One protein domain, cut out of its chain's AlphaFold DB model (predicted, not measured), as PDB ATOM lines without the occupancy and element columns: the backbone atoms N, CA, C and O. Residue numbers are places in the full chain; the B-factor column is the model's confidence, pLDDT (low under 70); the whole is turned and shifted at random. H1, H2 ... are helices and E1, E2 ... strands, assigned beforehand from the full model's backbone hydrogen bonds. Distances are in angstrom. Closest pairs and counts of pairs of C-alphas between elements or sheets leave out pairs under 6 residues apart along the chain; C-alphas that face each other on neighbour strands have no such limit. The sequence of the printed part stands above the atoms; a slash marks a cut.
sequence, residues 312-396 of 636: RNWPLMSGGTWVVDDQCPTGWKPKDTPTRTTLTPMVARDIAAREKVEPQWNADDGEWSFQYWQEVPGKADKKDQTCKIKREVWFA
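This is residues 312 to 396 of the 636 residues of the protein "GH18 domain-containing protein" of Actinomycetales bacterium mxb001 (UniProt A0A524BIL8). A long, twisted hairpin of two strands, E4 and E5, makes the length of the domain; toward one end the short strands E1 and E2 beside E5, and E3 beside E4, widen it to a sheet, with the helix H1 packed on one face. Between E1 and E2 the long stretch of residues 316 to 340 loops out and returns, pairing briefly with E4 on the way. The printed part has 85 residues, with one named helix and five named strands in the order E1 E2 H1 E3 E4 E5; the class is mixed, helices and strands. The sheet runs E2 E1 E5 E4 E3, all antiparallel. The whole is only just compact, close to loose, with a radius of gyration of the C-alphas of 14.1 A, and elongated, spanning 45 by 26 by 21 A.

E1 is residues 312 to 315, beginning at C-alpha 312 (16.162, 48.872, -37.787). E2 is residues 341 to 343. H1 is residues 345 to 355, 15.4 A from first to last C-alpha. E3 is residues 360 to 362. E4, residues 367 to 380, measures 37.4 A, ends at C-alpha 380 (22.456, 60.742, -12.563) and bends by 55 degrees at residue 377. E5, residues 383 to 395, measures 36.3 A and ends at C-alpha 395 (17.506, 43.341, -40.708).

E4 and E5 form a hairpin, antiparallel at 168 degrees, with N 374 and O 389 2.8 A apart, within hydrogen-bond range. E3, E4 and E5 are a meander, each strand the antiparallel neighbour of the one before; N 360 and O 369 of E3 and E4 are 2.8 A apart. E1 and E5 are antiparallel at 145 degrees, with N 314 and O 392 at 2.8 A. E2, an edge strand, is antiparallel to E1, with N 313 and O 341 at 2.9 A. The other edge strand is E3, and it is apart from E1, E2 and E5. Residues 333 to 334 pair antiparallel with residues 378 to 379 of E4. H1 is on the sheet at a height of 8.8 A, over E5 and E4, making two layers, a helix on one face of a sheet. It runs slantwise to the strands, at 44 degrees to E5 on the local plane. Its closest C-alphas to E5 are those of Pro 345 and Phe 395, 6.0 A apart; to E4, those of Glu 355 and Tyr 372, 6.7 A. In H1 every O i to N i+4 pair is within hydrogen-bond range.

The two C-alphas farthest apart, those of Ala 363 and Lys 382, are 46.2 A from each other. The printed part has no cut. The link from E1 to E2, 25 residues, is long; the other links are tight. The mean pLDDT of the printed part is 94.6, and no printed residue is under 70.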
ATOM      1  N   ARG A 312      16.442  47.899 -38.833       97.56
ATOM      2  CA  ARG A 312      16.162  48.872 -37.787       97.56
ATOM      3  C   ARG A 312      16.846  48.455 -36.510       97.56
ATOM      4  O   ARG A 312      16.956  47.278 -36.190       97.56
ATOM      5  N   ASN A 313      17.309  49.459 -35.786       97.69
ATOM      6  CA  ASN A 313      17.979  49.308 -34.511       97.69
ATOM      7  C   ASN A 313      17.202  50.107 -33.470       97.69
ATOM      8  O   ASN A 313      17.226  51.340 -33.495       97.69
ATOM      9  N   TRP A 314      16.529  49.422 -32.552       97.31
ATOM     10  CA  TRP A 314      15.696  50.024 -31.518       97.31
ATOM     11  C   TRP A 314      16.385  50.011 -30.155       97.31
ATOM     12  O   TRP A 314      17.006  49.011 -29.796       97.31
ATOM     13  N   PRO A 315      16.233  51.072 -29.350       95.81
ATOM     14  CA  PRO A 315      16.395  50.954 -27.909       95.81
ATOM     15  C   PRO A 315      15.235  50.128 -27.325       95.81
ATOM     16  O   PRO A 315      14.069  50.387 -27.623       95.81
ATOM     17  N   LEU A 316      15.543  49.126 -26.499       94.94
ATOM     18  CA  LEU A 316      14.521  48.298 -25.859       94.94
ATOM     19  C   LEU A 316      13.862  49.035 -24.696       94.94
ATOM     20  O   LEU A 316      14.533  49.688 -23.894       94.94
ATOM     21  N   MET A 317      12.546  48.868 -24.580       91.31
ATOM     22  CA  MET A 317      11.741  49.428 -23.499       91.31
ATOM     23  C   MET A 317      11.059  48.335 -22.684       91.31
ATOM     24  O   MET A 317      10.564  47.353 -23.230       91.31
ATOM     25  N   SER A 318      10.983  48.549 -21.374       89.00
ATOM     26  CA  SER A 318      10.177  47.765 -20.442       89.00
ATOM     27  C   SER A 318       9.510  48.707 -19.440       89.00
ATOM     28  O   SER A 318      10.149  49.622 -18.914       89.00
ATOM     29  N   GLY A 319       8.200  48.550 -19.227       84.75
ATOM     30  CA  GLY A 319       7.433  49.407 -18.312       84.75
ATOM     31  C   GLY A 319       7.482  50.908 -18.643       84.75
ATOM     32  O   GLY A 319       7.420  51.730 -17.735       84.75
ATOM     33  N   GLY A 320       7.647  51.276 -19.922       84.06
ATOM     34  CA  GLY A 320       7.772  52.676 -20.363       84.06
ATOM     35  C   GLY A 320       9.152  53.310 -20.132       84.06
ATOM     36  O   GLY A 320       9.309  54.511 -20.329       84.06
ATOM     37  N   THR A 321      10.152  52.522 -19.727       87.19
ATOM     38  CA  THR A 321      11.537  52.975 -19.514       87.19
ATOM     39  C   THR A 321      12.521  52.164 -20.348       87.19
ATOM     40  O   THR A 321      12.234  51.021 -20.707       87.19
ATOM     41  N   TRP A 322      13.681  52.742 -20.671       91.69
ATOM     42  CA  TRP A 322      14.746  52.024 -21.372       91.69
ATOM     43  C   TRP A 322      15.275  50.875 -20.521       91.69
ATOM     44  O   TRP A 322      15.506  51.037 -19.323       91.69
ATOM     45  N   VAL A 323      15.520  49.730 -21.152       94.50
ATOM     46  CA  VAL A 323      16.239  48.631 -20.508       94.50
ATOM     47  C   VAL A 323      17.700  49.054 -20.362       94.50
ATOM     48  O   VAL A 323      18.412  49.159 -21.360       94.50
ATOM     49  N   VAL A 324      18.130  49.330 -19.132       94.56
ATOM     50  CA  VAL A 324      19.511  49.697 -18.777       94.56
ATOM     51  C   VAL A 324      20.220  48.528 -18.101       94.56
ATOM     52  O   VAL A 324      19.562  47.630 -17.578       94.56
ATOM     53  N   ASP A 325      21.549  48.512 -18.143       92.44
ATOM     54  CA  ASP A 325      22.329  47.511 -17.422       92.44
ATOM     55  C   ASP A 325      22.226  47.692 -15.900       92.44
ATOM     56  O   ASP A 325      21.966  48.784 -15.391       92.44
ATOM     57  N   ASP A 326      22.466  46.610 -15.154       89.50
ATOM     58  CA  ASP A 326      22.342  46.595 -13.687       89.50
ATOM     59  C   ASP A 326      23.336  47.541 -12.982       89.50
ATOM     60  O   ASP A 326      23.216  47.810 -11.788       89.50
ATOM     61  N   GLN A 327      24.340  48.038 -13.711       88.19
ATOM     62  CA  GLN A 327      25.336  48.989 -13.217       88.19
ATOM     63  C   GLN A 327      24.874  50.448 -13.336       88.19
ATOM     64  O   GLN A 327      25.523  51.342 -12.784       88.19
ATOM     65  N   CYS A 328      23.766  50.709 -14.033       92.12
ATOM     66  CA  CYS A 328      23.252  52.054 -14.214       92.12
ATOM     67  C   CYS A 328      22.579  52.577 -12.927       92.12
ATOM     68  O   CYS A 328      21.665  51.937 -12.400       92.12
ATOM     69  N   PRO A 329      22.985  53.747 -12.397       90.88
ATOM     70  CA  PRO A 329      22.400  54.289 -11.175       90.88
ATOM     71  C   PRO A 329      20.919  54.653 -11.342       90.88
ATOM     72  O   PRO A 329      20.471  55.116 -12.394       90.88
ATOM     73  N   THR A 330      20.159  54.511 -10.254       88.50
ATOM     74  CA  THR A 330      18.751  54.918 -10.202       88.50
ATOM     75  C   THR A 330      18.593  56.394 -10.568       88.50
ATOM     76  O   THR A 330      19.337  57.251 -10.099       88.50
ATOM     77  N   GLY A 331      17.596  56.703 -11.400       87.75
ATOM     78  CA  GLY A 331      17.321  58.076 -11.827       87.75
ATOM     79  C   GLY A 331      18.253  58.603 -12.921       87.75
ATOM     80  O   GLY A 331      18.143  59.782 -13.266       87.75
ATOM     81  N   TRP A 332      19.129  57.760 -13.485       94.00
ATOM     82  CA  TRP A 332      19.891  58.111 -14.679       94.00
ATOM     83  C   TRP A 332      18.965  58.489 -15.840       94.00
ATOM     84  O   TRP A 332      17.941  57.848 -16.087       94.00
ATOM     85  N   LYS A 333      19.338  59.547 -16.564       92.50
ATOM     86  CA  LYS A 333      18.652  60.007 -17.772       92.50
ATOM     87  C   LYS A 333      19.665  60.235 -18.888       92.50
ATOM     88  O   LYS A 333      20.678  60.890 -18.633       92.50
ATOM     89  N   PRO A 334      19.402  59.752 -20.110       93.62
ATOM     90  CA  PRO A 334      20.295  59.979 -21.234       93.62
ATOM     91  C   PRO A 334      20.352  61.472 -21.580       93.62
ATOM     92  O   PRO A 334      19.382  62.203 -21.367       93.62
ATOM     93  N   LYS A 335      21.499  61.929 -22.091       93.44
ATOM     94  CA  LYS A 335      21.675  63.316 -22.543       93.44
ATOM     95  C   LYS A 335      20.770  63.611 -23.741       93.44
ATOM     96  O   LYS A 335      20.102  64.640 -23.752       93.44
ATOM     97  N   ASP A 336      20.741  62.678 -24.686       92.19
ATOM     98  CA  ASP A 336      19.908  62.703 -25.882       92.19
ATOM     99  C   ASP A 336      18.963  61.501 -25.841       92.19
ATOM    100  O   ASP A 336      19.379  60.404 -25.468       92.19
ATOM    101  N   THR A 337      17.693  61.685 -26.204       91.44
ATOM    102  CA  THR A 337      16.710  60.592 -26.202       91.44
ATOM    103  C   THR A 337      17.146  59.498 -27.180       91.44
ATOM    104  O   THR A 337      17.233  59.776 -28.377       91.44
ATOM    105  N   PRO A 338      17.388  58.253 -26.726       91.50
ATOM    106  CA  PRO A 338      17.656  57.150 -27.631       91.50
ATOM    107  C   PRO A 338      16.461  56.936 -28.557       91.50
ATOM    108  O   PRO A 338      15.338  56.734 -28.098       91.50
ATOM    109  N   THR A 339      16.705  56.959 -29.861       91.81
ATOM    110  CA  THR A 339      15.682  56.721 -30.880       91.81
ATOM    111  C   THR A 339      16.012  55.484 -31.705       91.81
ATOM    112  O   THR A 339      17.134  54.953 -31.691       91.81
ATOM    113  N   ARG A 340      14.998  54.991 -32.417       93.94
ATOM    114  CA  ARG A 340      15.175  53.996 -33.470       93.94
ATOM    115  C   ARG A 340      15.964  54.610 -34.625       93.94
ATOM    116  O   ARG A 340      15.673  55.728 -35.036       93.94
ATOM    117  N   THR A 341      16.885  53.846 -35.198       95.00
ATOM    118  CA  THR A 341      17.602  54.221 -36.423       95.00
ATOM    119  C   THR A 341      17.364  53.192 -37.522       95.00
ATOM    120  O   THR A 341      17.313  51.995 -37.231       95.00
ATOM    121  N   THR A 342      17.270  53.645 -38.770       94.75
ATOM    122  CA  THR A 342      17.311  52.779 -39.960       94.75
ATOM    123  C   THR A 342      18.765  52.519 -40.348       94.75
ATOM    124  O   THR A 342      19.626  53.376 -40.145       94.75
ATOM    125  N   LEU A 343      19.059  51.328 -40.859       95.50
ATOM    126  CA  LEU A 343      20.406  50.919 -41.246       95.50
ATOM    127  C   LEU A 343      20.382  49.967 -42.442       95.50
ATOM    128  O   LEU A 343      19.372  49.322 -42.713       95.50
ATOM    129  N   THR A 344      21.507  49.861 -43.146       96.81
ATOM    130  CA  THR A 344      21.686  48.847 -44.192       96.81
ATOM    131  C   THR A 344      22.079  47.504 -43.569       96.81
ATOM    132  O   THR A 344      22.608  47.475 -42.452       96.81
ATOM    133  N   PRO A 345      21.915  46.379 -44.280       97.06
ATOM    134  CA  PRO A 345      22.320  45.065 -43.781       97.06
ATOM    135  C   PRO A 345      23.820  44.992 -43.467       97.06
ATOM    136  O   PRO A 345      24.228  44.344 -42.506       97.06
ATOM    137  N   MET A 346      24.645  45.711 -44.237       96.50
ATOM    138  CA  MET A 346      26.087  45.831 -43.992       96.50
ATOM    139  C   MET A 346      26.363  46.543 -42.664       96.50
ATOM    140  O   MET A 346      27.097  46.017 -41.834       96.50
ATOM    141  N   VAL A 347      25.692  47.674 -42.405       97.81
ATOM    142  CA  VAL A 347      25.819  48.400 -41.129       97.81
ATOM    143  C   VAL A 347      25.324  47.550 -39.953       97.81
ATOM    144  O   VAL A 347      25.922  47.593 -38.879       97.81
ATOM    145  N   ALA A 348      24.273  46.743 -40.135       98.25
ATOM    146  CA  ALA A 348      23.813  45.804 -39.108       98.25
ATOM    147  C   ALA A 348      24.929  44.826 -38.714       98.25
ATOM    148  O   ALA A 348      25.203  44.627 -37.529       98.25
ATOM    149  N   ARG A 349      25.595  44.243 -39.718       97.88
ATOM    150  CA  ARG A 349      26.701  43.295 -39.530       97.88
ATOM    151  C   ARG A 349      27.937  43.964 -38.931       97.88
ATOM    152  O   ARG A 349      28.558  43.370 -38.053       97.88
ATOM    153  N   ASP A 350      28.241  45.201 -39.315       98.19
ATOM    154  CA  ASP A 350      29.336  45.979 -38.723       98.19
ATOM    155  C   ASP A 350      29.090  46.265 -37.237       98.19
ATOM    156  O   ASP A 350      30.002  46.127 -36.420       98.19
ATOM    157  N   ILE A 351      27.852  46.614 -36.863       98.25
ATOM    158  CA  ILE A 351      27.463  46.758 -35.453       98.25
ATOM    159  C   ILE A 351      27.639  45.418 -34.738       98.25
ATOM    160  O   ILE A 351      28.299  45.374 -33.706       98.25
ATOM    161  N   ALA A 352      27.110  44.324 -35.285       98.38
ATOM    162  CA  ALA A 352      27.227  43.009 -34.662       98.38
ATOM    163  C   ALA A 352      28.697  42.609 -34.416       98.38
ATOM    164  O   ALA A 352      29.063  42.210 -33.311       98.38
ATOM    165  N   ALA A 353      29.571  42.831 -35.405       98.25
ATOM    166  CA  ALA A 353      31.006  42.581 -35.297       98.25
ATOM    167  C   ALA A 353      31.691  43.488 -34.259       98.25
ATOM    168  O   ALA A 353      32.474  43.000 -33.438       98.25
ATOM    169  N   ARG A 354      31.383  44.794 -34.255       97.81
ATOM    170  CA  ARG A 354      31.919  45.762 -33.280       97.81
ATOM    171  C   ARG A 354      31.551  45.379 -31.850       97.81
ATOM    172  O   ARG A 354      32.398  45.433 -30.960       97.81
ATOM    173  N   GLU A 355      30.303  44.974 -31.652       97.56
ATOM    174  CA  GLU A 355      29.744  44.598 -30.352       97.56
ATOM    175  C   GLU A 355      30.025  43.131 -29.985       97.56
ATOM    176  O   GLU A 355      29.698  42.698 -28.881       97.56
ATOM    177  N   LYS A 356      30.677  42.373 -30.881       97.50
ATOM    178  CA  LYS A 356      31.038  40.957 -30.710       97.50
ATOM    179  C   LYS A 356      29.828  40.067 -30.405       97.50
ATOM    180  O   LYS A 356      29.900  39.174 -29.560       97.50
ATOM    181  N   VAL A 357      28.726  40.320 -31.102       98.12
ATOM    182  CA  VAL A 357      27.492  39.530 -31.045       98.12
ATOM    183  C   VAL A 357      27.246  38.877 -32.399       98.12
ATOM    184  O   VAL A 357      27.476  39.492 -33.437       98.12
ATOM    185  N   GLU A 358      26.783  37.630 -32.399       97.69
ATOM    186  CA  GLU A 358      26.489  36.901 -33.635       97.69
ATOM    187  C   GLU A 358      25.018  37.111 -34.029       97.69
ATOM    188  O   GLU A 358      24.133  36.749 -33.239       97.69
ATOM    189  N   PRO A 359      24.720  37.657 -35.224       98.38
ATOM    190  CA  PRO A 359      23.357  37.728 -35.734       98.38
ATOM    191  C   PRO A 359      22.705  36.348 -35.821       98.38
ATOM    192  O   PRO A 359      23.277  35.405 -36.362       98.38
ATOM    193  N   GLN A 360      21.481  36.235 -35.317       98.31
ATOM    194  CA  GLN A 360      20.691  35.009 -35.344       98.31
ATOM    195  C   GLN A 360      19.695  35.062 -36.499       98.31
ATOM    196  O   GLN A 360      19.027  36.070 -36.702       98.31
ATOM    197  N   TRP A 361      19.601  33.976 -37.263       97.88
ATOM    198  CA  TRP A 361      18.592  33.826 -38.311       97.88
ATOM    199  C   TRP A 361      17.289  33.301 -37.713       97.88
ATOM    200  O   TRP A 361      17.290  32.214 -37.129       97.88
ATOM    201  N   ASN A 362      16.187  34.018 -37.916       95.62
ATOM    202  CA  ASN A 362      14.849  33.500 -37.663       95.62
ATOM    203  C   ASN A 362      14.283  32.899 -38.959       95.62
ATOM    204  O   ASN A 362      14.109  33.603 -39.952       95.62
ATOM    205  N   ALA A 363      14.026  31.588 -38.961       91.56
ATOM    206  CA  ALA A 363      13.533  30.877 -40.139       91.56
ATOM    207  C   ALA A 363      12.072  31.191 -40.478       91.56
ATOM    208  O   ALA A 363      11.759  31.235 -41.666       91.56
ATOM    209  N   ASP A 364      11.238  31.447 -39.471       84.88
ATOM    210  CA  ASP A 364       9.812  31.741 -39.652       84.88
ATOM    211  C   ASP A 364       9.635  33.159 -40.227       84.88
ATOM    212  O   ASP A 364       8.913  33.384 -41.197       84.88
ATOM    213  N   ASP A 365      10.396  34.124 -39.699       90.69
ATOM    214  CA  ASP A 365      10.374  35.497 -40.218       90.69
ATOM    215  C   ASP A 365      11.172  35.641 -41.522       90.69
ATOM    216  O   ASP A 365      10.859  36.482 -42.363       90.69
ATOM    217  N   GLY A 366      12.211  34.827 -41.711       95.69
ATOM    218  CA  GLY A 366      13.139  34.964 -42.829       95.69
ATOM    219  C   GLY A 366      14.075  36.168 -42.701       95.69
ATOM    220  O   GLY A 366      14.476  36.751 -43.711       95.69
ATOM    221  N   GLU A 367      14.431  36.551 -41.476       97.69
ATOM    222  CA  GLU A 367      15.245  37.732 -41.177       97.69
ATOM    223  C   GLU A 367      16.292  37.466 -40.095       97.69
ATOM    224  O   GLU A 367      16.276  36.447 -39.401       97.69
ATOM    225  N   TRP A 368      17.234  38.397 -39.970       98.44
ATOM    226  CA  TRP A 368      18.286  38.353 -38.968       98.44
ATOM    227  C   TRP A 368      17.966  39.274 -37.801       98.44
ATOM    228  O   TRP A 368      17.491  40.392 -38.005       98.44
ATOM    229  N   SER A 369      18.326  38.857 -36.591       98.50
ATOM    230  CA  SER A 369      18.244  39.715 -35.417       98.50
ATOM    231  C   SER A 369      19.399  39.523 -34.446       98.50
ATOM    232  O   SER A 369      20.082  38.499 -34.434       98.50
ATOM    233  N   PHE A 370      19.659  40.542 -33.634       98.62
ATOM    234  CA  PHE A 370      20.553  40.442 -32.484       98.62
ATOM    235  C   PHE A 370      20.258  41.542 -31.472       98.62
ATOM    236  O   PHE A 370      19.660  42.572 -31.787       98.62
ATOM    237  N   GLN A 371      20.725  41.339 -30.244       98.31
ATOM    238  CA  GLN A 371      20.689  42.348 -29.195       98.31
ATOM    239  C   GLN A 371      22.106  42.683 -28.739       98.31
ATOM    240  O   GLN A 371      22.978  41.817 -28.719       98.31
ATOM    241  N   TYR A 372      22.329  43.931 -28.343       97.94
ATOM    242  CA  TYR A 372      23.599  44.376 -27.772       97.94
ATOM    243  C   TYR A 372      23.383  45.491 -26.747       97.94
ATOM    244  O   TYR A 372      22.287  46.038 -26.617       97.94
ATOM    245  N   TRP A 373      24.437  45.821 -26.009       97.19
ATOM    246  CA  TRP A 373      24.440  46.891 -25.018       97.19
ATOM    247  C   TRP A 373      25.177  48.110 -25.579       97.19
ATOM    248  O   TRP A 373      26.381  48.048 -25.794       97.19
ATOM    249  N   GLN A 374      24.468  49.217 -25.807       95.94
ATOM    250  CA  GLN A 374      25.049  50.469 -26.297       95.94
ATOM    251  C   GLN A 374      25.398  51.387 -25.125       95.94
ATOM    252  O   GLN A 374      24.523  51.712 -24.327       95.94
ATOM    253  N   GLU A 375      26.636  51.878 -25.062       95.06
ATOM    254  CA  GLU A 375      27.007  52.962 -24.146       95.06
ATOM    255  C   GLU A 375      26.341  54.280 -24.555       95.06
ATOM    256  O   GLU A 375      26.486  54.749 -25.685       95.06
ATOM    257  N   VAL A 376      25.608  54.882 -23.620       95.56
ATOM    258  CA  VAL A 376      24.875  56.132 -23.809       95.56
ATOM    259  C   VAL A 376      25.273  57.114 -22.708       95.56
ATOM    260  O   VAL A 376      25.146  56.794 -21.521       95.56
ATOM    261  N   PRO A 377      25.759  58.317 -23.060       95.75
ATOM    262  CA  PRO A 377      26.058  59.349 -22.080       95.75
ATOM    263  C   PRO A 377      24.765  59.929 -21.502       95.75
ATOM    264  O   PRO A 377      23.776  60.148 -22.205       95.75
ATOM    265  N   GLY A 378      24.780  60.231 -20.211       94.44
ATOM    266  CA  GLY A 378      23.645  60.819 -19.518       94.44
ATOM    267  C   GLY A 378      24.035  61.437 -18.188       94.44
ATOM    268  O   GLY A 378      25.199  61.765 -17.954       94.44
ATOM    269  N   LYS A 379      23.042  61.627 -17.323       94.44
ATOM    270  CA  LYS A 379      23.227  62.184 -15.985       94.44
ATOM    271  C   LYS A 379      22.464  61.392 -14.944       94.44
ATOM    272  O   LYS A 379      21.295  61.081 -15.147       94.44
ATOM    273  N   ALA A 380      23.097  61.176 -13.799       92.38
ATOM    274  CA  ALA A 380      22.456  60.742 -12.563       92.38
ATOM    275  C   ALA A 380      22.864  61.717 -11.452       92.38
ATOM    276  O   ALA A 380      24.016  62.145 -11.402       92.38
ATOM    277  N   ASP A 381      21.917  62.158 -10.619       90.56
ATOM    278  CA  ASP A 381      22.165  63.145  -9.552       90.56
ATOM    279  C   ASP A 381      22.951  64.393 -10.008       90.56
ATOM    280  O   ASP A 381      23.839  64.896  -9.319       90.56
ATOM    281  N   LYS A 382      22.616  64.906 -11.202       87.62
ATOM    282  CA  LYS A 382      23.262  66.058 -11.870       87.62
ATOM    283  C   LYS A 382      24.741  65.859 -12.250       87.62
ATOM    284  O   LYS A 382      25.351  66.818 -12.723       87.62
ATOM    285  N   LYS A 383      25.302  64.657 -12.099       91.75
ATOM    286  CA  LYS A 383      26.661  64.301 -12.532       91.75
ATOM    287  C   LYS A 383      26.619  63.552 -13.856       91.75
ATOM    288  O   LYS A 383      25.715  62.746 -14.070       91.75
ATOM    289  N   ASP A 384      27.592  63.823 -14.718       93.69
ATOM    290  CA  ASP A 384      27.739  63.108 -15.984       93.69
ATOM    291  C   ASP A 384      28.108  61.647 -15.709       93.69
ATOM    292  O   ASP A 384      29.029  61.361 -14.945       93.69
ATOM    293  N   GLN A 385      27.352  60.734 -16.312       92.19
ATOM    294  CA  GLN A 385      27.505  59.295 -16.155       92.19
ATOM    295  C   GLN A 385      27.070  58.594 -17.440       92.19
ATOM    296  O   GLN A 385      26.017  58.899 -18.007       92.19
ATOM    297  N   THR A 386      27.849  57.610 -17.868       94.62
ATOM    298  CA  THR A 386      27.507  56.740 -18.997       94.62
ATOM    299  C   THR A 386      26.851  55.468 -18.468       94.62
ATOM    300  O   THR A 386      27.367  54.864 -17.527       94.62
ATOM    301  N   CYS A 387      25.730  55.075 -19.069       95.38
ATOM    302  CA  CYS A 387      25.081  53.785 -18.828       95.38
ATOM    303  C   CYS A 387      24.992  52.993 -20.122       95.38
ATOM    304  O   CYS A 387      25.071  53.571 -21.208       95.38
ATOM    305  N   LYS A 388      24.774  51.680 -20.020       96.25
ATOM    306  CA  LYS A 388      24.461  50.876 -21.197       96.25
ATOM    307  C   LYS A 388      22.963  50.691 -21.320       96.25
ATOM    308  O   LYS A 388      22.315  50.266 -20.371       96.25
ATOM    309  N   ILE A 389      22.423  50.982 -22.498       96.25
ATOM    310  CA  ILE A 389      21.042  50.637 -22.845       96.25
ATOM    311  C   ILE A 389      21.036  49.394 -23.725       96.25
ATOM    312  O   ILE A 389      21.919  49.212 -24.566       96.25
ATOM    313  N   LYS A 390      20.029  48.543 -23.563       97.31
ATOM    314  CA  LYS A 390      19.852  47.372 -24.412       97.31
ATOM    315  C   LYS A 390      19.222  47.787 -25.734       97.31
ATOM    316  O   LYS A 390      18.240  48.530 -25.755       97.31
ATOM    317  N   ARG A 391      19.778  47.296 -26.835       97.81
ATOM    318  CA  ARG A 391      19.258  47.509 -28.184       97.81
ATOM    319  C   ARG A 391      18.932  46.200 -28.856       97.81
ATOM    320  O   ARG A 391      19.553  45.183 -28.558       97.81
ATOM    321  N   GLU A 392      17.980  46.262 -29.768       98.25
ATOM    322  CA  GLU A 392      17.583  45.157 -30.624       98.25
ATOM    323  C   GLU A 392      17.627  45.601 -32.076       98.25
ATOM    324  O   GLU A 392      17.131  46.672 -32.429       98.25
ATOM    325  N   VAL A 393      18.262  44.779 -32.899       98.69
ATOM    326  CA  VAL A 393      18.413  45.000 -34.329       98.69
ATOM    327  C   VAL A 393      17.691  43.888 -35.060       98.69
ATOM    328  O   VAL A 393      17.919  42.724 -34.748       98.69
ATOM    329  N   TRP A 394      16.883  44.261 -36.047       98.56
ATOM    330  CA  TRP A 394      16.360  43.357 -37.071       98.56
ATOM    331  C   TRP A 394      16.765  43.869 -38.443       98.56
ATOM    332  O   TRP A 394      16.763  45.082 -38.667       98.56
ATOM    333  N   PHE A 395      17.143  42.971 -39.347       98.25
ATOM    334  CA  PHE A 395      17.506  43.341 -40.708       98.25
ATOM    335  C   PHE A 395      17.269  42.208 -41.707       98.25
ATOM    336  O   PHE A 395      17.427  41.025 -41.394       98.25
ATOM    337  N   ALA A 396      16.955  42.605 -42.936       97.50
ATOM    338  CA  ALA A 396      16.776  41.718 -44.073       97.50
ATOM    339  C   ALA A 396      17.916  41.903 -45.085       97.50
ATOM    340  O   ALA A 396      18.299  43.029 -45.392       97.50
TER     341      ALA A 396